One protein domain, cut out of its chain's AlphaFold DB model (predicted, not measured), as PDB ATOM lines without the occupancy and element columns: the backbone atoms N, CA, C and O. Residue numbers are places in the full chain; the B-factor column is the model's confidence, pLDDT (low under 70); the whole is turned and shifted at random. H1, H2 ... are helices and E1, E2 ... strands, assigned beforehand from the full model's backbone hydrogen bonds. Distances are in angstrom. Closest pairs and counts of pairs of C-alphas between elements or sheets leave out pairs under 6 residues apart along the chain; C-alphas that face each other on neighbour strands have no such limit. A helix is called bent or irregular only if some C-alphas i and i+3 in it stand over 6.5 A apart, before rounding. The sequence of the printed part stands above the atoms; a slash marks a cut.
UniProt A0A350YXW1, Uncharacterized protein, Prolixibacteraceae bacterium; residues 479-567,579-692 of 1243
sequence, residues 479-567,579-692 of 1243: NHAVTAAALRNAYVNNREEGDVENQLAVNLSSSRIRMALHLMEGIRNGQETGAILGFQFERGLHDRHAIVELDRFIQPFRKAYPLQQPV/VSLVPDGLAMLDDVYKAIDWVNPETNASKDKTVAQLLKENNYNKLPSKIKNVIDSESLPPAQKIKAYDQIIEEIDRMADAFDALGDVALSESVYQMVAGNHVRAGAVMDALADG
ATOM      1  N   ASN A 479      21.722 -30.345  10.332       92.06
ATOM      2  CA  ASN A 479      23.035 -29.819   9.948       92.06
ATOM      3  C   ASN A 479      23.976 -29.754  11.155       92.06
ATOM      4  O   ASN A 479      25.092 -30.248  11.068       92.06
ATOM      5  N   HIS A 480      23.504 -29.269  12.311       92.94
ATOM      6  CA  HIS A 480      24.311 -29.286  13.537       92.94
ATOM      7  C   HIS A 480      24.683 -30.711  13.972       92.94
ATOM      8  O   HIS A 480      25.808 -30.940  14.412       92.94
ATOM      9  N   ALA A 481      23.777 -31.686  13.836       92.62
ATOM     10  CA  ALA A 481      24.071 -33.080  14.171       92.62
ATOM     11  C   ALA A 481      25.130 -33.684  13.238       92.62
ATOM     12  O   ALA A 481      26.025 -34.384  13.709       92.62
ATOM     13  N   VAL A 482      25.061 -33.396  11.937       92.25
ATOM     14  CA  VAL A 482      26.046 -33.856  10.947       92.25
ATOM     15  C   VAL A 482      27.395 -33.170  11.166       92.25
ATOM     16  O   VAL A 482      28.413 -33.856  11.174       92.25
ATOM     17  N   THR A 483      27.418 -31.864  11.443       92.25
ATOM     18  CA  THR A 483      28.634 -31.133  11.838       92.25
ATOM     19  C   THR A 483      29.270 -31.755  13.074       92.25
ATOM     20  O   THR A 483      30.456 -32.073  13.065       92.25
ATOM     21  N   ALA A 484      28.478 -32.015  14.117       90.81
ATOM     22  CA  ALA A 484      28.958 -32.663  15.330       90.81
ATOM     23  C   ALA A 484      29.474 -34.089  15.061       90.81
ATOM     24  O   ALA A 484      30.474 -34.499  15.645       90.81
ATOM     25  N   ALA A 485      28.828 -34.840  14.161       89.44
ATOM     26  CA  ALA A 485      29.291 -36.159  13.733       89.44
ATOM     27  C   ALA A 485      30.633 -36.083  12.992       89.44
ATOM     28  O   ALA A 485      31.519 -36.890  13.264       89.44
ATOM     29  N   ALA A 486      30.786 -35.119  12.082       89.69
ATOM     30  CA  ALA A 486      31.999 -34.913  11.300       89.69
ATOM     31  C   ALA A 486      33.176 -34.510  12.195       89.69
ATOM     32  O   ALA A 486      34.213 -35.167  12.151       89.69
ATOM     33  N   LEU A 487      32.985 -33.508  13.061       88.44
ATOM     34  CA  LEU A 487      33.991 -33.076  14.037       88.44
ATOM     35  C   LEU A 487      34.387 -34.220  14.972       88.44
ATOM     36  O   LEU A 487      35.571 -34.472  15.171       88.44
ATOM     37  N   ARG A 488      33.407 -34.975  15.485       85.38
ATOM     38  CA  ARG A 488      33.672 -36.132  16.348       85.38
ATOM     39  C   ARG A 488      34.443 -37.232  15.619       85.38
ATOM     40  O   ARG A 488      35.369 -37.781  16.195       85.38
ATOM     41  N   ASN A 489      34.068 -37.577  14.389       83.81
ATOM     42  CA  ASN A 489      34.765 -38.606  13.611       83.81
ATOM     43  C   ASN A 489      36.216 -38.188  13.339       83.81
ATOM     44  O   ASN A 489      37.144 -38.958  13.567       83.81
ATOM     45  N   ALA A 490      36.410 -36.932  12.943       82.62
ATOM     46  CA  ALA A 490      37.729 -36.382  12.692       82.62
ATOM     47  C   ALA A 490      38.590 -36.374  13.980       82.62
ATOM     48  O   ALA A 490      39.728 -36.838  13.952       82.62
ATOM     49  N   TYR A 491      38.017 -35.994  15.130       82.25
ATOM     50  CA  TYR A 491      38.669 -36.120  16.440       82.25
ATOM     51  C   TYR A 491      39.039 -37.579  16.781       82.25
ATOM     52  O   TYR A 491      40.147 -37.840  17.241       82.25
ATOM     53  N   VAL A 492      38.148 -38.545  16.531       79.06
ATOM     54  CA  VAL A 492      38.392 -39.971  16.824       79.06
ATOM     55  C   VAL A 492      39.506 -40.569  15.967       79.06
ATOM     56  O   VAL A 492      40.292 -41.358  16.489       79.06
ATOM     57  N   ASN A 493      39.599 -40.199  14.691       76.44
ATOM     58  CA  ASN A 493      40.644 -40.722  13.805       76.44
ATOM     59  C   ASN A 493      42.042 -40.210  14.182       76.44
ATOM     60  O   ASN A 493      43.012 -40.935  13.993       76.44
ATOM     61  N   ASN A 494      42.136 -39.025  14.788       70.69
ATOM     62  CA  ASN A 494      43.405 -38.425  15.216       70.69
ATOM     63  C   ASN A 494      43.701 -38.666  16.709       70.69
ATOM     64  O   ASN A 494      44.484 -37.958  17.336       70.69
ATOM     65  N   ARG A 495      43.059 -39.664  17.326       65.19
ATOM     66  CA  ARG A 495      43.142 -39.898  18.778       65.19
ATOM     67  C   ARG A 495      44.504 -40.427  19.245       65.19
ATOM     68  O   ARG A 495      44.799 -40.324  20.436       65.19
ATOM     69  N   GLU A 496      45.321 -40.979  18.346       59.62
ATOM     70  CA  GLU A 496      46.688 -41.433  18.659       59.62
ATOM     71  C   GLU A 496      47.641 -40.270  18.988       59.62
ATOM     72  O   GLU A 496      48.564 -40.460  19.776       59.62
ATOM     73  N   GLU A 497      47.355 -39.066  18.482       55.03
ATOM     74  CA  GLU A 497      48.116 -37.832  18.747       55.03
ATOM     75  C   GLU A 497      47.783 -37.240  20.144       55.03
ATOM     76  O   GLU A 497      48.540 -36.477  20.737       55.03
ATOM     77  N   GLY A 498      46.675 -37.665  20.769       57.84
ATOM     78  CA  GLY A 498      46.215 -37.150  22.065       57.84
ATOM     79  C   GLY A 498      45.537 -35.774  21.979       57.84
ATOM     80  O   GLY A 498      45.655 -35.059  20.991       57.84
ATOM     81  N   ASP A 499      44.794 -35.389  23.026       57.66
ATOM     82  CA  ASP A 499      43.907 -34.205  22.995       57.66
ATOM     83  C   ASP A 499      44.633 -32.872  22.751       57.66
ATOM     84  O   ASP A 499      44.031 -31.942  22.232       57.66
ATOM     85  N   VAL A 500      45.911 -32.777  23.122       55.50
ATOM     86  CA  VAL A 500      46.715 -31.549  22.987       55.50
ATOM     87  C   VAL A 500      47.265 -31.377  21.566       55.50
ATOM     88  O   VAL A 500      47.445 -30.249  21.119       55.50
ATOM     89  N   GLU A 501      47.525 -32.472  20.846       57.81
ATOM     90  CA  GLU A 501      48.032 -32.431  19.464       57.81
ATOM     91  C   GLU A 501      46.890 -32.468  18.437       57.81
ATOM     92  O   GLU A 501      47.031 -31.987  17.312       57.81
ATOM     93  N   ASN A 502      45.723 -32.976  18.840       69.19
ATOM     94  CA  ASN A 502      44.558 -33.088  17.981       69.19
ATOM     95  C   ASN A 502      43.877 -31.727  17.765       69.19
ATOM     96  O   ASN A 502      43.013 -31.306  18.533       69.19
ATOM     97  N   GLN A 503      44.198 -31.083  16.643       68.19
ATOM     98  CA  GLN A 503      43.630 -29.797  16.202       68.19
ATOM     99  C   GLN A 503      42.098 -29.806  16.002       68.19
ATOM    100  O   GLN A 503      41.500 -28.774  15.708       68.19
ATOM    101  N   LEU A 504      41.450 -30.968  16.128       77.00
ATOM    102  CA  LEU A 504      40.006 -31.158  15.988       77.00
ATOM    103  C   LEU A 504      39.304 -31.342  17.346       77.00
ATOM    104  O   LEU A 504      38.109 -31.645  17.389       77.00
ATOM    105  N   ALA A 505      40.025 -31.160  18.456       78.50
ATOM    106  CA  ALA A 505      39.496 -31.157  19.817       78.50
ATOM    107  C   ALA A 505      38.768 -29.835  20.141       78.50
ATOM    108  O   ALA A 505      39.228 -29.019  20.932       78.50
ATOM    109  N   VAL A 506      37.603 -29.635  19.525       86.38
ATOM    110  CA  VAL A 506      36.834 -28.384  19.620       86.38
ATOM    111  C   VAL A 506      36.031 -28.270  20.925       86.38
ATOM    112  O   VAL A 506      35.304 -29.197  21.299       86.38
ATOM    113  N   ASN A 507      36.032 -27.088  21.558       87.88
ATOM    114  CA  ASN A 507      35.219 -26.757  22.733       87.88
ATOM    115  C   ASN A 507      34.284 -25.541  22.529       87.88
ATOM    116  O   ASN A 507      34.614 -24.388  22.813       87.88
ATOM    117  N   LEU A 508      33.022 -25.820  22.186       88.50
ATOM    118  CA  LEU A 508      31.960 -24.813  22.026       88.50
ATOM    119  C   LEU A 508      31.177 -24.511  23.320       88.50
ATOM    120  O   LEU A 508      29.948 -24.401  23.314       88.50
ATOM    121  N   SER A 509      31.857 -24.384  24.460       90.81
ATOM    122  CA  SER A 509      31.195 -23.960  25.703       90.81
ATOM    123  C   SER A 509      30.683 -22.513  25.622       90.81
ATOM    124  O   SER A 509      31.280 -21.641  24.989       90.81
ATOM    125  N   SER A 510      29.583 -22.205  26.318       88.88
ATOM    126  CA  SER A 510      28.974 -20.865  26.268       88.88
ATOM    127  C   SER A 510      29.889 -19.741  26.785       88.88
ATOM    128  O   SER A 510      29.687 -18.577  26.440       88.88
ATOM    129  N   SER A 511      30.870 -20.034  27.647       88.81
ATOM    130  CA  SER A 511      31.908 -19.068  28.039       88.81
ATOM    131  C   SER A 511      32.853 -18.771  26.878       88.81
ATOM    132  O   SER A 511      33.021 -17.601  26.544       88.81
ATOM    133  N   ARG A 512      33.380 -19.814  26.223       91.12
ATOM    134  CA  ARG A 512      34.290 -19.691  25.079       91.12
ATOM    135  C   ARG A 512      33.644 -18.998  23.888       91.12
ATOM    136  O   ARG A 512      34.226 -18.062  23.352       91.12
ATOM    137  N   ILE A 513      32.399 -19.346  23.553       92.38
ATOM    138  CA  ILE A 513      31.656 -18.678  22.470       92.38
ATOM    139  C   ILE A 513      31.553 -17.169  22.725       92.38
ATOM    140  O   ILE A 513      31.771 -16.373  21.819       92.38
ATOM    141  N   ARG A 514      31.260 -16.742  23.960       90.50
ATOM    142  CA  ARG A 514      31.178 -15.307  24.286       90.50
ATOM    143  C   ARG A 514      32.528 -14.600  24.169       90.50
ATOM    144  O   ARG A 514      32.559 -13.457  23.724       90.50
ATOM    145  N   MET A 515      33.617 -15.268  24.547       89.44
ATOM    146  CA  MET A 515      34.975 -14.738  24.385       89.44
ATOM    147  C   MET A 515      35.323 -14.579  22.899       89.44
ATOM    148  O   MET A 515      35.745 -13.501  22.486       89.44
ATOM    149  N   ALA A 516      35.043 -15.603  22.089       90.50
ATOM    150  CA  ALA A 516      35.241 -15.571  20.644       90.50
ATOM    151  C   ALA A 516      34.416 -14.462  19.970       90.50
ATOM    152  O   ALA A 516      34.963 -13.674  19.206       90.50
ATOM    153  N   LEU A 517      33.123 -14.331  20.300       91.06
ATOM    154  CA  LEU A 517      32.262 -13.280  19.743       91.06
ATOM    155  C   LEU A 517      32.768 -11.871  20.079       91.06
ATOM    156  O   LEU A 517      32.757 -11.007  19.206       91.06
ATOM    157  N   HIS A 518      33.263 -11.647  21.300       88.00
ATOM    158  CA  HIS A 518      33.859 -10.365  21.683       88.00
ATOM    159  C   HIS A 518      35.122 -10.051  20.861       88.00
ATOM    160  O   HIS A 518      35.308  -8.914  20.424       88.00
ATOM    161  N   LEU A 519      35.984 -11.046  20.610       87.69
ATOM    162  CA  LEU A 519      37.134 -10.882  19.711       87.69
ATOM    163  C   LEU A 519      36.681 -10.573  18.275       87.69
ATOM    164  O   LEU A 519      37.181  -9.633  17.664       87.69
ATOM    165  N   MET A 520      35.693 -11.308  17.757       87.31
ATOM    166  CA  MET A 520      35.152 -11.102  16.408       87.31
ATOM    167  C   MET A 520      34.524  -9.717  16.219       87.31
ATOM    168  O   MET A 520      34.655  -9.134  15.144       87.31
ATOM    169  N   GLU A 521      33.831  -9.192  17.230       86.44
ATOM    170  CA  GLU A 521      33.253  -7.846  17.208       86.44
ATOM    171  C   GLU A 521      34.349  -6.769  17.187       86.44
ATOM    172  O   GLU A 521      34.279  -5.826  16.398       86.44
ATOM    173  N   GLY A 522      35.411  -6.940  17.983       83.38
ATOM    174  CA  GLY A 522      36.569  -6.042  17.964       83.38
ATOM    175  C   GLY A 522      37.276  -6.013  16.602       83.38
ATOM    176  O   GLY A 522      37.535  -4.930  16.072       83.38
ATOM    177  N   ILE A 523      37.503  -7.182  15.988       84.75
ATOM    178  CA  ILE A 523      38.118  -7.292  14.652       84.75
ATOM    179  C   ILE A 523      37.225  -6.628  13.594       84.75
ATOM    180  O   ILE A 523      37.709  -5.889  12.736       84.75
ATOM    181  N   ARG A 524      35.902  -6.825  13.674       82.38
ATOM    182  CA  ARG A 524      34.928  -6.175  12.779       82.38
ATOM    183  C   ARG A 524      34.921  -4.655  12.886       82.38
ATOM    184  O   ARG A 524      34.743  -3.982  11.875       82.38
ATOM    185  N   ASN A 525      35.176  -4.121  14.075       82.69
ATOM    186  CA  ASN A 525      35.330  -2.686  14.307       82.69
ATOM    187  C   ASN A 525      36.704  -2.138  13.864       82.69
ATOM    188  O   ASN A 525      37.021  -0.982  14.145       82.69
ATOM    189  N   GLY A 526      37.519  -2.942  13.169       78.31
ATOM    190  CA  GLY A 526      38.814  -2.539  12.622       78.31
ATOM    191  C   GLY A 526      39.955  -2.532  13.640       78.31
ATOM    192  O   GLY A 526      40.977  -1.897  13.392       78.31
ATOM    193  N   GLN A 527      39.794  -3.195  14.791       81.38
ATOM    194  CA  GLN A 527      40.873  -3.355  15.768       81.38
ATOM    195  C   GLN A 527      41.741  -4.568  15.419       81.38
ATOM    196  O   GLN A 527      41.230  -5.627  15.065       81.38
ATOM    197  N   GLU A 528      43.059  -4.434  15.556       82.62
ATOM    198  CA  GLU A 528      43.983  -5.561  15.393       82.62
ATOM    199  C   GLU A 528      43.827  -6.568  16.544       82.62
ATOM    200  O   GLU A 528      43.691  -6.178  17.707       82.62
ATOM    201  N   THR A 529      43.909  -7.868  16.249       84.00
ATOM    202  CA  THR A 529      43.751  -8.953  17.237       84.00
ATOM    203  C   THR A 529      44.692  -8.805  18.438       84.00
ATOM    204  O   THR A 529      44.273  -8.996  19.582       84.00
ATOM    205  N   GLY A 530      45.943  -8.386  18.201       85.44
ATOM    206  CA  GLY A 530      46.923  -8.124  19.260       85.44
ATOM    207  C   GLY A 530      46.492  -7.014  20.223       85.44
ATOM    208  O   GLY A 530      46.734  -7.120  21.426       85.44
ATOM    209  N   ALA A 531      45.773  -5.997  19.734       87.25
ATOM    210  CA  ALA A 531      45.234  -4.921  20.563       87.25
ATOM    211  C   ALA A 531      44.109  -5.417  21.480       87.25
ATOM    212  O   ALA A 531      44.089  -5.083  22.661       87.25
ATOM    213  N   ILE A 532      43.181  -6.224  20.955       87.56
ATOM    214  CA  ILE A 532      42.012  -6.709  21.706       87.56
ATOM    215  C   ILE A 532      42.450  -7.652  22.833       87.56
ATOM    216  O   ILE A 532      42.007  -7.500  23.974       87.56
ATOM    217  N   LEU A 533      43.367  -8.580  22.535       88.94
ATOM    218  CA  LEU A 533      43.972  -9.459  23.541       88.94
ATOM    219  C   LEU A 533      44.746  -8.648  24.592       88.94
ATOM    220  O   LEU A 533      44.599  -8.885  25.790       88.94
ATOM    221  N   GLY A 534      45.492  -7.625  24.161       89.38
ATOM    222  CA  GLY A 534      46.174  -6.690  25.055       89.38
ATOM    223  C   GLY A 534      45.224  -5.940  25.996       89.38
ATOM    224  O   GLY A 534      45.480  -5.866  27.198       89.38
ATOM    225  N   PHE A 535      44.090  -5.443  25.492       88.44
ATOM    226  CA  PHE A 535      43.055  -4.803  26.314       88.44
ATOM    227  C   PHE A 535      42.454  -5.772  27.336       88.44
ATOM    228  O   PHE A 535      42.232  -5.392  28.488       88.44
ATOM    229  N   GLN A 536      42.196  -7.022  26.936       88.31
ATOM    230  CA  GLN A 536      41.701  -8.059  27.841       88.31
ATOM    231  C   GLN A 536      42.707  -8.339  28.965       88.31
ATOM    232  O   GLN A 536      42.306  -8.424  30.127       88.31
ATOM    233  N   PHE A 537      43.998  -8.426  28.639       90.62
ATOM    234  CA  PHE A 537      45.071  -8.613  29.613       90.62
ATOM    235  C   PHE A 537      45.170  -7.455  30.605       90.62
ATOM    236  O   PHE A 537      45.153  -7.682  31.812       90.62
ATOM    237  N   GLU A 538      45.208  -6.209  30.125       89.81
ATOM    238  CA  GLU A 538      45.272  -5.033  31.001       89.81
ATOM    239  C   GLU A 538      44.060  -4.927  31.921       89.81
ATOM    240  O   GLU A 538      44.202  -4.660  33.115       89.81
ATOM    241  N   ARG A 539      42.864  -5.181  31.382       87.44
ATOM    242  CA  ARG A 539      41.640  -5.229  32.178       87.44
ATOM    243  C   ARG A 539      41.701  -6.332  33.231       87.44
ATOM    244  O   ARG A 539      41.295  -6.106  34.365       87.44
ATOM    245  N   GLY A 540      42.244  -7.497  32.880       86.00
ATOM    246  CA  GLY A 540      42.489  -8.598  33.809       86.00
ATOM    247  C   GLY A 540      43.403  -8.205  34.971       86.00
ATOM    248  O   GLY A 540      43.098  -8.521  36.125       86.00
ATOM    249  N   LEU A 541      44.473  -7.454  34.690       87.19
ATOM    250  CA  LEU A 541      45.366  -6.910  35.716       87.19
ATOM    251  C   LEU A 541      44.657  -5.867  36.603       87.19
ATOM    252  O   LEU A 541      44.798  -5.925  37.823       87.19
ATOM    253  N   HIS A 542      43.846  -4.980  36.019       85.19
ATOM    254  CA  HIS A 542      43.081  -3.957  36.747       85.19
ATOM    255  C   HIS A 542      41.976  -4.529  37.657       85.19
ATOM    256  O   HIS A 542      41.855  -4.183  38.839       85.19
ATOM    257  N   ASP A 543      41.159  -5.441  37.130       80.56
ATOM    258  CA  ASP A 543      39.975  -5.956  37.825       80.56
ATOM    259  C   ASP A 543      40.351  -6.904  38.992       80.56
ATOM    260  O   ASP A 543      39.550  -7.109  39.907       80.56
ATOM    261  N   ARG A 544      41.580  -7.453  39.024       69.44
ATOM    262  CA  ARG A 544      42.055  -8.421  40.042       69.44
ATOM    263  C   ARG A 544      42.928  -7.856  41.167       69.44
ATOM    264  O   ARG A 544      43.646  -8.600  41.842       69.44
ATOM    265  N   HIS A 545      42.781  -6.573  41.471       65.00
ATOM    266  CA  HIS A 545      43.478  -5.874  42.559       65.00
ATOM    267  C   HIS A 545      43.283  -6.471  43.975       65.00
ATOM    268  O   HIS A 545      44.029  -6.131  44.893       65.00
ATOM    269  N   ALA A 546      42.308  -7.367  44.187       59.41
ATOM    270  CA  ALA A 546      41.990  -7.944  45.500       59.41
ATOM    271  C   ALA A 546      43.088  -8.857  46.096       59.41
ATOM    272  O   ALA A 546      43.075  -9.115  47.301       59.41
ATOM    273  N   ILE A 547      44.025  -9.367  45.281       63.75
ATOM    274  CA  ILE A 547      45.062 -10.329  45.713       63.75
ATOM    275  C   ILE A 547      46.456  -9.674  45.772       63.75
ATOM    276  O   ILE A 547      47.180  -9.864  46.754       63.75
ATOM    277  N   VAL A 548      46.825  -8.916  44.734       74.19
ATOM    278  CA  VAL A 548      48.046  -8.098  44.590       74.19
ATOM    279  C   VAL A 548      47.690  -6.901  43.695       74.19
ATOM    280  O   VAL A 548      46.876  -7.045  42.790       74.19
ATOM    281  N   GLU A 549      48.278  -5.725  43.924       80.00
ATOM    282  CA  GLU A 549      48.098  -4.559  43.045       80.00
ATOM    283  C   GLU A 549      48.883  -4.759  41.736       80.00
ATOM    284  O   GLU A 549      50.105  -4.575  41.705       80.00
ATOM    285  N   LEU A 550      48.188  -5.172  40.670       81.88
ATOM    286  CA  LEU A 550      48.792  -5.536  39.385       81.88
ATOM    287  C   LEU A 550      48.873  -4.373  38.376       81.88
ATOM    288  O   LEU A 550      49.653  -4.463  37.429       81.88
ATOM    289  N   ASP A 551      48.172  -3.258  38.610       83.38
ATOM    290  CA  ASP A 551      48.170  -2.052  37.758       83.38
ATOM    291  C   ASP A 551      49.576  -1.534  37.436       83.38
ATOM    292  O   ASP A 551      49.856  -1.060  36.334       83.38
ATOM    293  N   ARG A 552      50.496  -1.675  38.394       83.12
ATOM    294  CA  ARG A 552      51.902  -1.280  38.251       83.12
ATOM    295  C   ARG A 552      52.614  -1.967  37.081       83.12
ATOM    296  O   ARG A 552      53.539  -1.389  36.522       83.12
ATOM    297  N   PHE A 553      52.185  -3.170  36.689       86.81
ATOM    298  CA  PHE A 553      52.819  -3.951  35.624       86.81
ATOM    299  C   PHE A 553      52.344  -3.567  34.217       86.81
ATOM    300  O   PHE A 553      53.006  -3.919  33.242       86.81
ATOM    301  N   ILE A 554      51.261  -2.795  34.088       86.75
ATOM    302  CA  ILE A 554      50.664  -2.430  32.793       86.75
ATOM    303  C   ILE A 554      51.655  -1.653  31.916       86.75
ATOM    304  O   ILE A 554      51.931  -2.035  30.780       86.75
ATOM    305  N   GLN A 555      52.259  -0.589  32.450       86.38
ATOM    306  CA  GLN A 555      53.236   0.223  31.712       86.38
ATOM    307  C   GLN A 555      54.519  -0.549  31.340       86.38
ATOM    308  O   GLN A 555      54.971  -0.439  30.196       86.38
ATOM    309  N   PRO A 556      55.119  -1.346  32.245       88.19
ATOM    310  CA  PRO A 556      56.188  -2.276  31.892       88.19
ATOM    311  C   PRO A 556      55.830  -3.256  30.762       88.19
ATOM    312  O   PRO A 556      56.638  -3.426  29.849       88.19
ATOM    313  N   PHE A 557      54.627  -3.846  30.764       89.31
ATOM    314  CA  PHE A 557      54.198  -4.766  29.702       89.31
ATOM    315  C   PHE A 557      53.984  -4.066  28.355       89.31
ATOM    316  O   PHE A 557      54.453  -4.586  27.345       89.31
ATOM    317  N   ARG A 558      53.411  -2.851  28.324       89.06
ATOM    318  CA  ARG A 558      53.331  -2.019  27.101       89.06
ATOM    319  C   ARG A 558      54.702  -1.774  26.466       89.06
ATOM    320  O   ARG A 558      54.832  -1.756  25.248       89.06
ATOM    321  N   LYS A 559      55.740  -1.571  27.289       85.44
ATOM    322  CA  LYS A 559      57.119  -1.363  26.812       85.44
ATOM    323  C   LYS A 559      57.777  -2.651  26.322       85.44
ATOM    324  O   LYS A 559      58.566  -2.597  25.385       85.44
ATOM    325  N   ALA A 560      57.500  -3.777  26.977       85.94
ATOM    326  CA  ALA A 560      58.062  -5.075  26.612       85.94
ATOM    327  C   ALA A 560      57.430  -5.654  25.334       85.94
ATOM    328  O   ALA A 560      58.133  -6.301  24.556       85.94
ATOM    329  N   TYR A 561      56.141  -5.378  25.109       89.56
ATOM    330  CA  TYR A 561      55.353  -5.819  23.957       89.56
ATOM    331  C   TYR A 561      54.662  -4.622  23.282       89.56
ATOM    332  O   TYR A 561      53.458  -4.451  23.438       89.56
ATOM    333  N   PRO A 562      55.390  -3.740  22.574       85.69
ATOM    334  CA  PRO A 562      54.783  -2.571  21.943       85.69
ATOM    335  C   PRO A 562      53.972  -2.964  20.700       85.69
ATOM    336  O   PRO A 562      54.532  -3.522  19.759       85.69
ATOM    337  N   LEU A 563      52.687  -2.603  20.655       80.88
ATOM    338  CA  LEU A 563      51.864  -2.756  19.452       80.88
ATOM    339  C   LEU A 563      52.204  -1.646  18.438       80.88
ATOM    340  O   LEU A 563      51.992  -0.457  18.707       80.88
ATOM    341  N   GLN A 564      52.752  -2.034  17.284       69.81
ATOM    342  CA  GLN A 564      53.118  -1.126  16.193       69.81
ATOM    343  C   GLN A 564      52.082  -1.216  15.070       69.81
ATOM    344  O   GLN A 564      52.127  -2.147  14.273       69.81
ATOM    345  N   GLN A 565      51.175  -0.239  14.978       57.56
ATOM    346  CA  GLN A 565      50.245  -0.172  13.848       57.56
ATOM    347  C   GLN A 565      50.968   0.335  12.590       57.56
ATOM    348  O   GLN A 565      51.584   1.409  12.634       57.56
ATOM    349  N   PRO A 566      50.896  -0.381  11.454       50.59
ATOM    350  CA  PRO A 566      51.399   0.127  10.190       50.59
ATOM    351  C   PRO A 566      50.524   1.304   9.742       50.59
ATOM    352  O   PRO A 566      49.344   1.155   9.433       50.59
ATOM    353  N   VAL A 567      51.103   2.504   9.693       45.88
ATOM    354  CA  VAL A 567      50.454   3.652   9.051       45.88
ATOM    355  C   VAL A 567      50.487   3.387   7.549       45.88
ATOM    356  O   VAL A 567      51.554   3.421   6.942       45.88
ATOM    357  N   VAL A 579      52.920   4.621  18.822       53.47
ATOM    358  CA  VAL A 579      52.983   3.460  19.718       53.47
ATOM    359  C   VAL A 579      51.665   3.425  20.482       53.47
ATOM    360  O   VAL A 579      51.352   4.365  21.216       53.47
ATOM    361  N   SER A 580      50.872   2.374  20.268       55.88
ATOM    362  CA  SER A 580      49.601   2.192  20.970       55.88
ATOM    363  C   SER A 580      49.811   2.191  22.486       55.88
ATOM    364  O   SER A 580      50.842   1.754  23.000       55.88
ATOM    365  N   LEU A 581      48.809   2.662  23.227       72.12
ATOM    366  CA  LEU A 581      48.798   2.674  24.690       72.12
ATOM    367  C   LEU A 581      48.489   1.285  25.280       72.12
ATOM    368  O   LEU A 581      47.958   1.243  26.372       72.12
ATOM    369  N   VAL A 582      48.738   0.169  24.593       82.62
ATOM    370  CA  VAL A 582      48.320  -1.190  25.009       82.62
ATOM    371  C   VAL A 582      49.389  -2.198  24.569       82.62
ATOM    372  O   VAL A 582      49.976  -1.986  23.503       82.62
ATOM    373  N   PRO A 583      49.690  -3.259  25.347       88.25
ATOM    374  CA  PRO A 583      50.619  -4.293  24.922       88.25
ATOM    375  C   PRO A 583      50.057  -5.094  23.744       88.25
ATOM    376  O   PRO A 583      48.853  -5.322  23.654       88.25
ATOM    377  N   ASP A 584      50.936  -5.568  22.868       89.38
ATOM    378  CA  ASP A 584      50.592  -6.543  21.839       89.38
ATOM    379  C   ASP A 584      50.396  -7.927  22.477       89.38
ATOM    380  O   ASP A 584      51.355  -8.646  22.778       89.38
ATOM    381  N   GLY A 585      49.132  -8.289  22.702       88.25
ATOM    382  CA  GLY A 585      48.761  -9.572  23.288       88.25
ATOM    383  C   GLY A 585      49.104 -10.769  22.395       88.25
ATOM    384  O   GLY A 585      49.403 -11.840  22.916       88.25
ATOM    385  N   LEU A 586      49.130 -10.601  21.067       88.25
ATOM    386  CA  LEU A 586      49.443 -11.690  20.137       88.25
ATOM    387  C   LEU A 586      50.942 -12.004  20.156       88.25
ATOM    388  O   LEU A 586      51.324 -13.166  20.286       88.25
ATOM    389  N   ALA A 587      51.795 -10.975  20.116       88.44
ATOM    390  CA  ALA A 587      53.242 -11.144  20.262       88.44
ATOM    391  C   ALA A 587      53.622 -11.749  21.626       88.44
ATOM    392  O   ALA A 587      54.588 -12.506  21.739       88.44
ATOM    393  N   MET A 588      52.851 -11.430  22.668       89.56
ATOM    394  CA  MET A 588      53.017 -12.011  23.997       89.56
ATOM    395  C   MET A 588      52.652 -13.501  24.033       89.56
ATOM    396  O   MET A 588      53.401 -14.284  24.617       89.56
ATOM    397  N   LEU A 589      51.556 -13.908  23.381       89.00
ATOM    398  CA  LEU A 589      51.194 -15.322  23.240       89.00
ATOM    399  C   LEU A 589      52.205 -16.101  22.387       89.00
ATOM    400  O   LEU A 589      52.564 -17.210  22.764       89.00
ATOM    401  N   ASP A 590      52.726 -15.520  21.304       87.94
ATOM    402  CA  ASP A 590      53.751 -16.154  20.457       87.94
ATOM    403  C   ASP A 590      55.052 -16.442  21.234       87.94
ATOM    404  O   ASP A 590      55.596 -17.547  21.173       87.94
ATOM    405  N   ASP A 591      55.522 -15.492  22.055       87.62
ATOM    406  CA  ASP A 591      56.672 -15.709  22.947       87.62
ATOM    407  C   ASP A 591      56.395 -16.820  23.984       87.62
ATOM    408  O   ASP A 591      57.290 -17.609  24.299       87.62
ATOM    409  N   VAL A 592      55.166 -16.901  24.514       86.94
ATOM    410  CA  VAL A 592      54.741 -17.951  25.460       86.94
ATOM    411  C   VAL A 592      54.692 -19.317  24.779       86.94
ATOM    412  O   VAL A 592      55.253 -20.278  25.305       86.94
ATOM    413  N   TYR A 593      54.088 -19.408  23.595       83.94
ATOM    414  CA  TYR A 593      53.977 -20.644  22.826       83.94
ATOM    415  C   TYR A 593      55.339 -21.180  22.386       83.94
ATOM    416  O   TYR A 593      55.534 -22.391  22.415       83.94
ATOM    417  N   LYS A 594      56.315 -20.313  22.087       84.31
ATOM    418  CA  LYS A 594      57.707 -20.714  21.801       84.31
ATOM    419  C   LYS A 594      58.476 -21.218  23.024       84.31
ATOM    420  O   LYS A 594      59.429 -21.977  22.870       84.31
ATOM    421  N   ALA A 595      58.122 -20.759  24.226       80.94
ATOM    422  CA  ALA A 595      58.797 -21.151  25.464       80.94
ATOM    423  C   ALA A 595      58.264 -22.471  26.051       80.94
ATOM    424  O   ALA A 595      58.933 -23.108  26.873       80.94
ATOM    425  N   ILE A 596      57.065 -22.883  25.634       77.62
ATOM    426  CA  ILE A 596      56.441 -24.143  26.028       77.62
ATOM    427  C   ILE A 596      56.849 -25.236  25.039       77.62
ATOM    428  O   ILE A 596      56.726 -25.095  23.828       77.62
ATOM    429  N   ASP A 597      57.336 -26.346  25.584       69.88
ATOM    430  CA  ASP A 597      57.592 -27.566  24.822       69.88
ATOM    431  C   ASP A 597      56.286 -28.363  24.732       69.88
ATOM    432  O   ASP A 597      55.888 -29.016  25.704       69.88
ATOM    433  N   TRP A 598      55.580 -28.209  23.612       67.12
ATOM    434  CA  TRP A 598      54.268 -28.817  23.380       67.12
ATOM    435  C   TRP A 598      54.356 -30.329  23.165       67.12
ATOM    436  O   TRP A 598      53.429 -31.041  23.551       67.12
ATOM    437  N   VAL A 599      55.488 -30.814  22.634       56.25
ATOM    438  CA  VAL A 599      55.675 -32.197  22.180       56.25
ATOM    439  C   VAL A 599      56.992 -32.750  22.722       56.25
ATOM    440  O   VAL A 599      58.062 -32.542  22.154       56.25
ATOM    441  N   ASN A 600      56.909 -33.525  23.805       54.94
ATOM    442  CA  ASN A 600      58.010 -34.380  24.241       54.94
ATOM    443  C   ASN A 600      57.556 -35.853  24.230       54.94
ATOM    444  O   ASN A 600      56.901 -36.288  25.189       54.94
ATOM    445  N   PRO A 601      57.923 -36.629  23.186       54.25
ATOM    446  CA  PRO A 601      57.477 -38.014  22.998       54.25
ATOM    447  C   PRO A 601      57.891 -38.964  24.131       54.25
ATOM    448  O   PRO A 601      57.274 -40.008  24.326       54.25
ATOM    449  N   GLU A 602      58.932 -38.618  24.893       52.41
ATOM    450  CA  GLU A 602      59.476 -39.474  25.952       52.41
ATOM    451  C   GLU A 602      58.816 -39.237  27.320       52.41
ATOM    452  O   GLU A 602      58.895 -40.102  28.194       52.41
ATOM    453  N   THR A 603      58.168 -38.084  27.540       55.66
ATOM    454  CA  THR A 603      57.700 -37.674  28.882       55.66
ATOM    455  C   THR A 603      56.206 -37.372  28.999       55.66
ATOM    456  O   THR A 603      55.722 -37.315  30.130       55.66
ATOM    457  N   ASN A 604      55.460 -37.191  27.896       54.72
ATOM    458  CA  ASN A 604      54.039 -36.780  27.923       54.72
ATOM    459  C   ASN A 604      53.775 -35.566  28.846       54.72
ATOM    460  O   ASN A 604      52.724 -35.452  29.475       54.72
ATOM    461  N   ALA A 605      54.754 -34.664  28.980       54.97
ATOM    462  CA  ALA A 605      54.771 -33.661  30.043       54.97
ATOM    463  C   ALA A 605      53.643 -32.613  29.947       54.97
ATOM    464  O   ALA A 605      53.302 -32.021  30.973       54.97
ATOM    465  N   SER A 606      53.078 -32.402  28.754       59.12
ATOM    466  CA  SER A 606      52.004 -31.446  28.435       59.12
ATOM    467  C   SER A 606      50.587 -32.018  28.553       59.12
ATOM    468  O   SER A 606      49.624 -31.254  28.585       59.12
ATOM    469  N   LYS A 607      50.443 -33.344  28.662       59.41
ATOM    470  CA  LYS A 607      49.140 -34.015  28.696       59.41
ATOM    471  C   LYS A 607      48.322 -33.569  29.917       59.41
ATOM    472  O   LYS A 607      48.817 -33.614  31.043       59.41
ATOM    473  N   ASP A 608      47.081 -33.145  29.672       64.75
ATOM    474  CA  ASP A 608      46.096 -32.685  30.666       64.75
ATOM    475  C   ASP A 608      46.481 -31.425  31.472       64.75
ATOM    476  O   ASP A 608      45.948 -31.204  32.564       64.75
ATOM    477  N   LYS A 609      47.393 -30.579  30.963       73.56
ATOM    478  CA  LYS A 609      47.818 -29.341  31.641       73.56
ATOM    479  C   LYS A 609      47.452 -28.079  30.871       73.56
ATOM    480  O   LYS A 609      47.602 -28.022  29.657       73.56
ATOM    481  N   THR A 610      47.031 -27.038  31.589       79.44
ATOM    482  CA  THR A 610      46.799 -25.710  30.994       79.44
ATOM    483  C   THR A 610      48.115 -24.967  30.746       79.44
ATOM    484  O   THR A 610      49.149 -25.300  31.341       79.44
ATOM    485  N   VAL A 611      48.080 -23.909  29.928       82.56
ATOM    486  CA  VAL A 611      49.235 -23.022  29.700       82.56
ATOM    487  C   VAL A 611      49.736 -22.478  31.038       82.56
ATOM    488  O   VAL A 611      50.936 -22.518  31.317       82.56
ATOM    489  N   ALA A 612      48.825 -22.082  31.932       84.88
ATOM    490  CA  ALA A 612      49.181 -21.641  33.276       84.88
ATOM    491  C   ALA A 612      49.940 -22.701  34.087       84.88
ATOM    492  O   ALA A 612      50.909 -22.375  34.777       84.88
ATOM    493  N   GLN A 613      49.513 -23.964  34.035       83.81
ATOM    494  CA  GLN A 613      50.172 -25.043  34.770       83.81
ATOM    495  C   GLN A 613      51.582 -25.295  34.231       83.81
ATOM    496  O   GLN A 613      52.523 -25.368  35.020       83.81
ATOM    497  N   LEU A 614      51.748 -25.320  32.906       81.81
ATOM    498  CA  LEU A 614      53.049 -25.501  32.253       81.81
ATOM    499  C   LEU A 614      54.026 -24.361  32.555       81.81
ATOM    500  O   LEU A 614      55.217 -24.598  32.764       81.81
ATOM    501  N   LEU A 615      53.528 -23.126  32.633       83.81
ATOM    502  CA  LEU A 615      54.341 -21.956  32.960       83.81
ATOM    503  C   LEU A 615      54.745 -21.892  34.441       83.81
ATOM    504  O   LEU A 615      55.770 -21.288  34.759       83.81
ATOM    505  N   LYS A 616      53.981 -22.512  35.349       85.31
ATOM    506  CA  LYS A 616      54.284 -22.565  36.794       85.31
ATOM    507  C   LYS A 616      55.293 -23.658  37.165       85.31
ATOM    508  O   LYS A 616      55.923 -23.585  38.223       85.31
ATOM    509  N   GLU A 617      55.475 -24.664  36.314       80.38
ATOM    510  CA  GLU A 617      56.399 -25.771  36.564       80.38
ATOM    511  C   GLU A 617      57.858 -25.328  36.733       80.38
ATOM    512  O   GLU A 617      58.314 -24.318  36.191       80.38
ATOM    513  N   ASN A 618      58.620 -26.128  37.490       76.12
ATOM    514  CA  ASN A 618      60.052 -25.924  37.722       76.12
ATOM    515  C   ASN A 618      60.404 -24.495  38.173       76.12
ATOM    516  O   ASN A 618      61.428 -23.948  37.769       76.12
ATOM    517  N   ASN A 619      59.557 -23.897  39.020       80.81
ATOM    518  CA  ASN A 619      59.746 -22.548  39.557       80.81
ATOM    519  C   ASN A 619      59.813 -21.473  38.450       80.81
ATOM    520  O   ASN A 619      60.747 -20.668  38.396       80.81
ATOM    521  N   TYR A 620      58.818 -21.484  37.554       85.38
ATOM    522  CA  TYR A 620      58.650 -20.523  36.453       85.38
ATOM    523  C   TYR A 620      59.787 -20.529  35.419       85.38
ATOM    524  O   TYR A 620      60.080 -19.510  34.791       85.38
ATOM    525  N   ASN A 621      60.479 -21.659  35.246       80.56
ATOM    526  CA  ASN A 621      61.626 -21.740  34.335       80.56
ATOM    527  C   ASN A 621      61.219 -21.659  32.852       80.56
ATOM    528  O   ASN A 621      62.006 -21.210  32.028       80.56
ATOM    529  N   LYS A 622      59.988 -22.074  32.527       80.56
ATOM    530  CA  LYS A 622      59.428 -22.017  31.167       80.56
ATOM    531  C   LYS A 622      58.762 -20.675  30.831       80.56
ATOM    532  O   LYS A 622      58.290 -20.498  29.716       80.56
ATOM    533  N   LEU A 623      58.718 -19.719  31.764       85.12
ATOM    534  CA  LEU A 623      58.180 -18.390  31.481       85.12
ATOM    535  C   LEU A 623      59.165 -17.599  30.598       85.12
ATOM    536  O   LEU A 623      60.347 -17.524  30.953       85.12
ATOM    537  N   PRO A 624      58.711 -16.965  29.497       88.62
ATOM    538  CA  PRO A 624      59.576 -16.175  28.631       88.62
ATOM    539  C   PRO A 624      60.392 -15.143  29.410       88.62
ATOM    540  O   PRO A 624      59.876 -14.429  30.275       88.62
ATOM    541  N   SER A 625      61.674 -15.023  29.065       84.75
ATOM    542  CA  SER A 625      62.610 -14.131  29.758       84.75
ATOM    543  C   SER A 625      62.157 -12.668  29.734       84.75
ATOM    544  O   SER A 625      62.350 -11.969  30.724       84.75
ATOM    545  N   LYS A 626      61.484 -12.209  28.667       87.56
ATOM    546  CA  LYS A 626      60.879 -10.864  28.602       87.56
ATOM    547  C   LYS A 626      59.828 -10.642  29.694       87.56
ATOM    548  O   LYS A 626      59.912  -9.648  30.411       87.56
ATOM    549  N   ILE A 627      58.886 -11.574  29.857       88.25
ATOM    550  CA  ILE A 627      57.824 -11.509  30.877       88.25
ATOM    551  C   ILE A 627      58.437 -11.610  32.276       88.25
ATOM    552  O   ILE A 627      58.118 -10.818  33.162       88.25
ATOM    553  N   LYS A 628      59.387 -12.534  32.460       86.56
ATOM    554  CA  LYS A 628      60.108 -12.720  33.723       86.56
ATOM    555  C   LYS A 628      60.858 -11.457  34.148       86.56
ATOM    556  O   LYS A 628      60.737 -11.033  35.292       86.56
ATOM    557  N   ASN A 629      61.559 -10.807  33.218       87.19
ATOM    558  CA  ASN A 629      62.291  -9.568  33.474       87.19
ATOM    559  C   ASN A 629      61.365  -8.420  33.897       87.19
ATOM    560  O   ASN A 629      61.732  -7.655  34.785       87.19
ATOM    561  N   VAL A 630      60.167  -8.312  33.309       86.12
ATOM    562  CA  VAL A 630      59.164  -7.314  33.718       86.12
ATOM    563  C   VAL A 630      58.764  -7.525  35.179       86.12
ATOM    564  O   VAL A 630      58.840  -6.590  35.975       86.12
ATOM    565  N   ILE A 631      58.422  -8.759  35.556       85.94
ATOM    566  CA  ILE A 631      58.016  -9.095  36.929       85.94
ATOM    567  C   ILE A 631      59.192  -8.937  37.906       85.94
ATOM    568  O   ILE A 631      59.015  -8.485  39.038       85.94
ATOM    569  N   ASP A 632      60.404  -9.297  37.476       85.06
ATOM    570  CA  ASP A 632      61.597  -9.263  38.314       85.06
ATOM    571  C   ASP A 632      62.170  -7.867  38.547       85.06
ATOM    572  O   ASP A 632      62.791  -7.651  39.591       85.06
ATOM    573  N   SER A 633      61.941  -6.941  37.612       82.44
ATOM    574  CA  SER A 633      62.387  -5.547  37.695       82.44
ATOM    575  C   SER A 633      61.659  -4.726  38.765       82.44
ATOM    576  O   SER A 633      62.182  -3.708  39.220       82.44
ATOM    577  N   GLU A 634      60.491  -5.194  39.212       78.75
ATOM    578  CA  GLU A 634      59.691  -4.554  40.252       78.75
ATOM    579  C   GLU A 634      60.120  -4.993  41.662       78.75
ATOM    580  O   GLU A 634      60.285  -6.179  41.969       78.75
ATOM    581  N   SER A 635      60.273  -4.019  42.563       78.31
ATOM    582  CA  SER A 635      60.691  -4.265  43.949       78.31
ATOM    583  C   SER A 635      59.501  -4.712  44.805       78.31
ATOM    584  O   SER A 635      58.779  -3.894  45.378       78.31
ATOM    585  N   LEU A 636      59.282  -6.029  44.881       79.88
ATOM    586  CA  LEU A 636      58.210  -6.653  45.665       79.88
ATOM    587  C   LEU A 636      58.747  -7.589  46.764       79.88
ATOM    588  O   LEU A 636      59.738  -8.292  46.545       79.88
ATOM    589  N   PRO A 637      58.066  -7.688  47.925       82.50
ATOM    590  CA  PRO A 637      58.325  -8.733  48.912       82.50
ATOM    591  C   PRO A 637      58.221 -10.136  48.285       82.50
ATOM    592  O   PRO A 637      57.300 -10.368  47.495       82.50
ATOM    593  N   PRO A 638      59.065 -11.110  48.681       80.00
ATOM    594  CA  PRO A 638      59.105 -12.436  48.049       80.00
ATOM    595  C   PRO A 638      57.739 -13.135  47.949       80.00
ATOM    596  O   PRO A 638      57.404 -13.700  46.912       80.00
ATOM    597  N   ALA A 639      56.903 -13.030  48.988       79.81
ATOM    598  CA  ALA A 639      55.568 -13.631  49.014       79.81
ATOM    599  C   ALA A 639      54.550 -12.944  48.079       79.81
ATOM    600  O   ALA A 639      53.639 -13.600  47.581       79.81
ATOM    601  N   GLN A 640      54.681 -11.635  47.839       81.06
ATOM    602  CA  GLN A 640      53.826 -10.901  46.895       81.06
ATOM    603  C   GLN A 640      54.278 -11.118  45.452       81.06
ATOM    604  O   GLN A 640      53.446 -11.186  44.555       81.06
ATOM    605  N   LYS A 641      55.586 -11.293  45.240       83.81
ATOM    606  CA  LYS A 641      56.165 -11.559  43.925       83.81
ATOM    607  C   LYS A 641      55.682 -12.892  43.345       83.81
ATOM    608  O   LYS A 641      55.229 -12.914  42.212       83.81
ATOM    609  N   ILE A 642      55.674 -13.965  44.144       83.88
ATOM    610  CA  ILE A 642      55.124 -15.279  43.748       83.88
ATOM    611  C   ILE A 642      53.643 -15.159  43.350       83.88
ATOM    612  O   ILE A 642      53.236 -15.647  42.304       83.88
ATOM    613  N   LYS A 643      52.842 -14.425  44.134       85.12
ATOM    614  CA  LYS A 643      51.432 -14.178  43.796       85.12
ATOM    615  C   LYS A 643      51.258 -13.366  42.507       85.12
ATOM    616  O   LYS A 643      50.311 -13.621  41.772       85.12
ATOM    617  N   ALA A 644      52.142 -12.402  42.236       84.19
ATOM    618  CA  ALA A 644      52.131 -11.639  40.988       84.19
ATOM    619  C   ALA A 644      52.463 -12.531  39.780       84.19
ATOM    620  O   ALA A 644      51.751 -12.463  38.783       84.19
ATOM    621  N   TYR A 645      53.468 -13.411  39.898       87.94
ATOM    622  CA  TYR A 645      53.762 -14.440  38.894       87.94
ATOM    623  C   TYR A 645      52.525 -15.285  38.589       87.94
ATOM    624  O   TYR A 645      52.127 -15.386  37.432       87.94
ATOM    625  N   ASP A 646      51.883 -15.833  39.623       87.31
ATOM    626  CA  ASP A 646      50.719 -16.693  39.433       87.31
ATOM    627  C   ASP A 646      49.564 -15.956  38.747       87.31
ATOM    628  O   ASP A 646      49.008 -16.486  37.795       87.31
ATOM    629  N   GLN A 647      49.216 -14.738  39.179       87.00
ATOM    630  CA  GLN A 647      48.093 -13.998  38.585       87.00
ATOM    631  C   GLN A 647      48.367 -13.534  37.149       87.00
ATOM    632  O   GLN A 647      47.473 -13.609  36.315       87.00
ATOM    633  N   ILE A 648      49.588 -13.091  36.836       89.19
ATOM    634  CA  ILE A 648      49.948 -12.701  35.463       89.19
ATOM    635  C   ILE A 648      49.893 -13.919  34.532       89.19
ATOM    636  O   ILE A 648      49.400 -13.812  33.413       89.19
ATOM    637  N   ILE A 649      50.350 -15.082  35.005       90.38
ATOM    638  CA  ILE A 649      50.262 -16.345  34.262       90.38
ATOM    639  C   ILE A 649      48.801 -16.756  34.023       90.38
ATOM    640  O   ILE A 649      48.477 -17.212  32.933       90.38
ATOM    641  N   GLU A 650      47.908 -16.560  34.997       89.00
ATOM    642  CA  GLU A 650      46.468 -16.804  34.815       89.00
ATOM    643  C   GLU A 650      45.839 -15.855  33.777       89.00
ATOM    644  O   GLU A 650      44.965 -16.273  33.021       89.00
ATOM    645  N   GLU A 651      46.281 -14.593  33.683       89.44
ATOM    646  CA  GLU A 651      45.801 -13.690  32.623       89.44
ATOM    647  C   GLU A 651      46.334 -14.069  31.239       89.44
ATOM    648  O   GLU A 651      45.611 -13.945  30.252       89.44
ATOM    649  N   ILE A 652      47.570 -14.571  31.160       90.50
ATOM    650  CA  ILE A 652      48.133 -15.135  29.924       90.50
ATOM    651  C   ILE A 652      47.312 -16.344  29.465       90.50
ATOM    652  O   ILE A 652      46.957 -16.433  28.294       90.50
ATOM    653  N   ASP A 653      46.974 -17.246  30.386       89.31
ATOM    654  CA  ASP A 653      46.164 -18.438  30.108       89.31
ATOM    655  C   ASP A 653      44.760 -18.063  29.616       89.31
ATOM    656  O   ASP A 653      44.282 -18.620  28.634       89.31
ATOM    657  N   ARG A 654      44.135 -17.030  30.195       88.25
ATOM    658  CA  ARG A 654      42.844 -16.503  29.711       88.25
ATOM    659  C   ARG A 654      42.912 -15.865  28.330       88.25
ATOM    660  O   ARG A 654      41.934 -15.950  27.588       88.25
ATOM    661  N   MET A 655      44.010 -15.187  27.996       90.50
ATOM    662  CA  MET A 655      44.222 -14.690  26.633       90.50
ATOM    663  C   MET A 655      44.377 -15.848  25.647       90.50
ATOM    664  O   MET A 655      43.766 -15.813  24.581       90.50
ATOM    665  N   ALA A 656      45.160 -16.870  26.007       88.69
ATOM    666  CA  ALA A 656      45.344 -18.065  25.189       88.69
ATOM    667  C   ALA A 656      44.006 -18.790  24.963       88.69
ATOM    668  O   ALA A 656      43.663 -19.099  23.826       88.69
ATOM    669  N   ASP A 657      43.204 -18.956  26.021       88.38
ATOM    670  CA  ASP A 657      41.861 -19.548  25.967       88.38
ATOM    671  C   ASP A 657      40.896 -18.741  25.081       88.38
ATOM    672  O   ASP A 657      40.098 -19.320  24.348       88.38
ATOM    673  N   ALA A 658      40.985 -17.404  25.094       88.62
ATOM    674  CA  ALA A 658      40.188 -16.545  24.216       88.62
ATOM    675  C   ALA A 658      40.564 -16.710  22.739       88.62
ATOM    676  O   ALA A 658      39.682 -16.774  21.883       88.62
ATOM    677  N   PHE A 659      41.864 -16.778  22.446       88.44
ATOM    678  CA  PHE A 659      42.366 -16.953  21.087       88.44
ATOM    679  C   PHE A 659      42.041 -18.349  20.535       88.44
ATOM    680  O   PHE A 659      41.594 -18.472  19.400       88.44
ATOM    681  N   ASP A 660      42.173 -19.389  21.354       87.12
ATOM    682  CA  ASP A 660      41.811 -20.760  20.987       87.12
ATOM    683  C   ASP A 660      40.289 -20.930  20.803       87.12
ATOM    684  O   ASP A 660      39.836 -21.526  19.830       87.12
ATOM    685  N   ALA A 661      39.473 -20.282  21.645       90.81
ATOM    686  CA  ALA A 661      38.021 -20.236  21.462       90.81
ATOM    687  C   ALA A 661      37.595 -19.613  20.117       90.81
ATOM    688  O   ALA A 661      36.574 -20.007  19.549       90.81
ATOM    689  N   LEU A 662      38.355 -18.637  19.601       90.00
ATOM    690  CA  LEU A 662      38.125 -18.079  18.265       90.00
ATOM    691  C   LEU A 662      38.389 -19.128  17.174       90.00
ATOM    692  O   LEU A 662      37.588 -19.244  16.244       90.00
ATOM    693  N   GLY A 663      39.464 -19.910  17.317       87.88
ATOM    694  CA  GLY A 663      39.786 -21.036  16.437       87.88
ATOM    695  C   GLY A 663      38.692 -22.107  16.433       87.88
ATOM    696  O   GLY A 663      38.217 -22.490  15.365       87.88
ATOM    697  N   ASP A 664      38.209 -22.503  17.612       90.75
ATOM    698  CA  ASP A 664      37.121 -23.476  17.778       90.75
ATOM    699  C   ASP A 664      35.840 -23.070  17.045       90.75
ATOM    700  O   ASP A 664      35.218 -23.879  16.347       90.75
ATOM    701  N   VAL A 665      35.426 -21.809  17.207       92.00
ATOM    702  CA  VAL A 665      34.221 -21.273  16.562       92.00
ATOM    703  C   VAL A 665      34.412 -21.203  15.049       92.00
ATOM    704  O   VAL A 665      33.513 -21.610  14.314       92.00
ATOM    705  N   ALA A 666      35.572 -20.749  14.569       89.94
ATOM    706  CA  ALA A 666      35.865 -20.649  13.141       89.94
ATOM    707  C   ALA A 666      35.936 -22.025  12.454       89.94
ATOM    708  O   ALA A 666      35.366 -22.208  11.372       89.94
ATOM    709  N   LEU A 667      36.568 -23.015  13.092       90.62
ATOM    710  CA  LEU A 667      36.633 -24.388  12.590       90.62
ATOM    711  C   LEU A 667      35.234 -25.010  12.553       90.62
ATOM    712  O   LEU A 667      34.824 -25.566  11.532       90.62
ATOM    713  N   SER A 668      34.467 -24.853  13.633       92.25
ATOM    714  CA  SER A 668      33.092 -25.355  13.717       92.25
ATOM    715  C   SER A 668      32.172 -24.724  12.678       92.25
ATOM    716  O   SER A 668      31.386 -25.432  12.051       92.25
ATOM    717  N   GLU A 669      32.286 -23.411  12.467       93.56
ATOM    718  CA  GLU A 669      31.522 -22.680  11.457       93.56
ATOM    719  C   GLU A 669      31.888 -23.150  10.050       93.56
ATOM    720  O   GLU A 669      31.008 -23.397   9.229       93.56
ATOM    721  N   SER A 670      33.174 -23.352   9.774       91.44
ATOM    722  CA  SER A 670      33.632 -23.830   8.469       91.44
ATOM    723  C   SER A 670      33.091 -25.224   8.149       91.44
ATOM    724  O   SER A 670      32.587 -25.454   7.047       91.44
ATOM    725  N   VAL A 671      33.116 -26.147   9.120       92.00
ATOM    726  CA  VAL A 671      32.521 -27.484   8.952       92.00
ATOM    727  C   VAL A 671      31.002 -27.386   8.817       92.00
ATOM    728  O   VAL A 671      30.430 -28.045   7.951       92.00
ATOM    729  N   TYR A 672      30.341 -26.532   9.602       93.44
ATOM    730  CA  TYR A 672      28.899 -26.297   9.499       93.44
ATOM    731  C   TYR A 672      28.478 -25.783   8.120       93.44
ATOM    732  O   TYR A 672      27.562 -26.339   7.515       93.44
ATOM    733  N   GLN A 673      29.187 -24.794   7.576       93.88
ATOM    734  CA  GLN A 673      28.918 -24.254   6.245       93.88
ATOM    735  C   GLN A 673      29.227 -25.275   5.144       93.88
ATOM    736  O   GLN A 673      28.471 -25.380   4.179       93.88
ATOM    737  N   MET A 674      30.275 -26.092   5.302       91.44
ATOM    738  CA  MET A 674      30.575 -27.183   4.372       91.44
ATOM    739  C   MET A 674      29.463 -28.243   4.352       91.44
ATOM    740  O   MET A 674      29.043 -28.665   3.276       91.44
ATOM    741  N   VAL A 675      28.946 -28.633   5.522       91.44
ATOM    742  CA  VAL A 675      27.810 -29.563   5.660       91.44
ATOM    743  C   VAL A 675      26.528 -28.969   5.072       91.44
ATOM    744  O   VAL A 675      25.757 -29.686   4.436       91.44
ATOM    745  N   ALA A 676      26.315 -27.661   5.227       87.81
ATOM    746  CA  ALA A 676      25.196 -26.943   4.624       87.81
ATOM    747  C   ALA A 676      25.340 -26.729   3.097       87.81
ATOM    748  O   ALA A 676      24.427 -26.189   2.474       87.81
ATOM    749  N   GLY A 677      26.460 -27.141   2.483       90.00
ATOM    750  CA  GLY A 677      26.738 -26.990   1.047       90.00
ATOM    751  C   GLY A 677      27.279 -25.614   0.635       90.00
ATOM    752  O   GLY A 677      27.436 -25.337  -0.554       90.00
ATOM    753  N   ASN A 678      27.592 -24.741   1.594       90.44
ATOM    754  CA  ASN A 678      28.103 -23.393   1.365       90.44
ATOM    755  C   ASN A 678      29.640 -23.347   1.422       90.44
ATOM    756  O   ASN A 678      30.250 -22.773   2.327       90.44
ATOM    757  N   HIS A 679      30.285 -23.958   0.426       90.56
ATOM    758  CA  HIS A 679      31.749 -24.060   0.365       90.56
ATOM    759  C   HIS A 679      32.460 -22.700   0.270       90.56
ATOM    760  O   HIS A 679      33.570 -22.557   0.778       90.56
ATOM    761  N   VAL A 680      31.822 -21.691  -0.336       89.88
ATOM    762  CA  VAL A 680      32.389 -20.336  -0.459       89.88
ATOM    763  C   VAL A 680      32.503 -19.672   0.910       89.88
ATOM    764  O   VAL A 680      33.546 -19.108   1.228       89.88
ATOM    765  N   ARG A 681      31.461 -19.771   1.748       88.44
ATOM    766  CA  ARG A 681      31.508 -19.221   3.108       88.44
ATOM    767  C   ARG A 681      32.459 -20.003   4.004       88.44
ATOM    768  O   ARG A 681      33.174 -19.380   4.776       88.44
ATOM    769  N   ALA A 682      32.513 -21.328   3.867       87.44
ATOM    770  CA  ALA A 682      33.490 -22.143   4.589       87.44
ATOM    771  C   ALA A 682      34.937 -21.714   4.268       87.44
ATOM    772  O   ALA A 682      35.730 -21.510   5.181       87.44
ATOM    773  N   GLY A 683      35.257 -21.499   2.984       85.38
ATOM    774  CA  GLY A 683      36.559 -20.968   2.564       85.38
ATOM    775  C   GLY A 683      36.823 -19.562   3.107       85.38
ATOM    776  O   GLY A 683      37.866 -19.322   3.702       85.38
ATOM    777  N   ALA A 684      35.841 -18.660   3.006       85.19
ATOM    778  CA  ALA A 684      35.974 -17.288   3.495       85.19
ATOM    779  C   ALA A 684      36.201 -17.193   5.016       85.19
ATOM    780  O   ALA A 684      36.914 -16.299   5.461       85.19
ATOM    781  N   VAL A 685      35.615 -18.093   5.817       86.75
ATOM    782  CA  VAL A 685      35.857 -18.164   7.271       86.75
ATOM    783  C   VAL A 685      37.301 -18.584   7.562       86.75
ATOM    784  O   VAL A 685      37.945 -17.962   8.407       86.75
ATOM    785  N   MET A 686      37.832 -19.575   6.839       83.38
ATOM    786  CA  MET A 686      39.226 -20.017   6.986       83.38
ATOM    787  C   MET A 686      40.231 -18.963   6.508       83.38
ATOM    788  O   MET A 686      41.203 -18.691   7.210       83.38
ATOM    789  N   ASP A 687      39.970 -18.319   5.368       83.31
ATOM    790  CA  ASP A 687      40.798 -17.220   4.858       83.31
ATOM    791  C   ASP A 687      40.790 -16.033   5.830       83.31
ATOM    792  O   ASP A 687      41.831 -15.442   6.106       83.31
ATOM    793  N   ALA A 688      39.625 -15.697   6.400       82.94
ATOM    794  CA  ALA A 688      39.515 -14.631   7.390       82.94
ATOM    795  C   ALA A 688      40.289 -14.952   8.676       82.94
ATOM    796  O   ALA A 688      40.938 -14.061   9.220       82.94
ATOM    797  N   LEU A 689      40.268 -16.207   9.135       80.06
ATOM    798  CA  LEU A 689      41.061 -16.647  10.282       80.06
ATOM    799  C   LEU A 689      42.571 -16.568   9.992       80.06
ATOM    800  O   LEU A 689      43.319 -16.070  10.831       80.06
ATOM    801  N   ALA A 690      43.010 -17.004   8.806       77.25
ATOM    802  CA  ALA A 690      44.418 -16.991   8.400       77.25
ATOM    803  C   ALA A 690      44.970 -15.568   8.198       77.25
ATOM    804  O   ALA A 690      46.073 -15.261   8.650       77.25
ATOM    805  N   ASP A 691      44.189 -14.689   7.566       74.00
ATOM    806  CA  ASP A 691      44.563 -13.296   7.300       74.00
ATOM    807  C   ASP A 691      44.289 -12.356   8.496       74.00
ATOM    808  O   ASP A 691      44.544 -11.153   8.401       74.00
ATOM    809  N   GLY A 692      43.721 -12.860   9.602       69.44
ATOM    810  CA  GLY A 692      43.314 -12.049  10.758       69.44
ATOM    811  C   GLY A 692      42.235 -11.006  10.432       69.44
ATOM    812  O   GLY A 692      42.184  -9.943  11.052       69.44
TER     813      GLY A 692
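AT A GLANCE: This is residues 479 to 567 and 579 to 692 of the 1243 residues of an uncharacterized protein of Prolixibacteraceae bacterium (UniProt A0A350YXW1). One long helix, H8, forms a spine through the middle, with shorter helices gathered round it. H1 and the folded-back H9 pack on its last part, H2 crosses it farther along, and H3, H5 and H6 pack on it nearer its start, while a small pair of strands, E1 and E2, sits beside H3 and H4. The 203 printed residues include nine named helices and two named strands, in the order H1 H2 H3 H4 E1 E2 H5 H6 H7 H8 H9. The class is mostly helix; the two-stranded sheet is antiparallel. The whole is compact, with a radius of gyration of the C-alphas of 18.6 A and spans of 59 by 47 by 30 A.

IN THESE COORDINATES: H1, residues 479 to 493, begins at C-alpha 479 (23.035, -29.819, 9.948) and is 21.1 A long. H2 is residues 510 to 524, H3 529 to 543 and H4 551 to 560. E1 is residues 562 to 564 and E2 579 to 583. H5 is residues 585 to 595, H6 611 to 620 and H7 625 to 633. H8, residues 638 to 675, measures 55.4 A. H9, residues 679 to 690, ends at C-alpha 690 (44.418, -16.991, 8.400). H6 is irregular, with C-alphas 615 and 618 8.4 A apart; H4 is irregular, but only just, with C-alphas 552 and 555 6.8 A apart.

HOW THE PARTS SIT: H8 is the hub, touching seven helices. With residues 668 to 675 alone it touches H1 at a steep tilt of 63 degrees, closest at the C-alphas of Thr 483 and Tyr 672, 5.4 A. H2 is about perpendicular to it at 81 degrees, closest at the C-alphas of Ala 516 and Leu 662, 4.5 A. H8 and H9 form a helical hairpin at a shallow tilt of 21 degrees, closest at the C-alphas of Ser 670 and Ala 682, 4.2 A. H7 and H8, also a hairpin, only just touch, with 3 pairs of C-alphas within 8 A. H3 and H5 touch about perpendicular at 90 degrees, closest at the C-alphas of Gly 534 and Gly 585, 4.3 A. Between E1 and E2, N 580 and O 563 are within hydrogen-bond range at 3.4 A. Every O i to N i+4 pair is within range in H1, H2, H3, H5, H7 and H9; H4 has 4 of 6, H6 3 of 6 and H8 33 of 34.

THE WHOLE: The farthest C-alphas, Pro 637 and Gly 677, are 60.2 A apart. Residues 568 to 578 are not printed, and C-alphas 567 and 579 are 11.0 A apart across this cut. The links H1 to H2 and H5 to H6 are long. Mean pLDDT of the printed part is 81.8; 32 residues are under 70, among them 495 to 503 and 597 to 608.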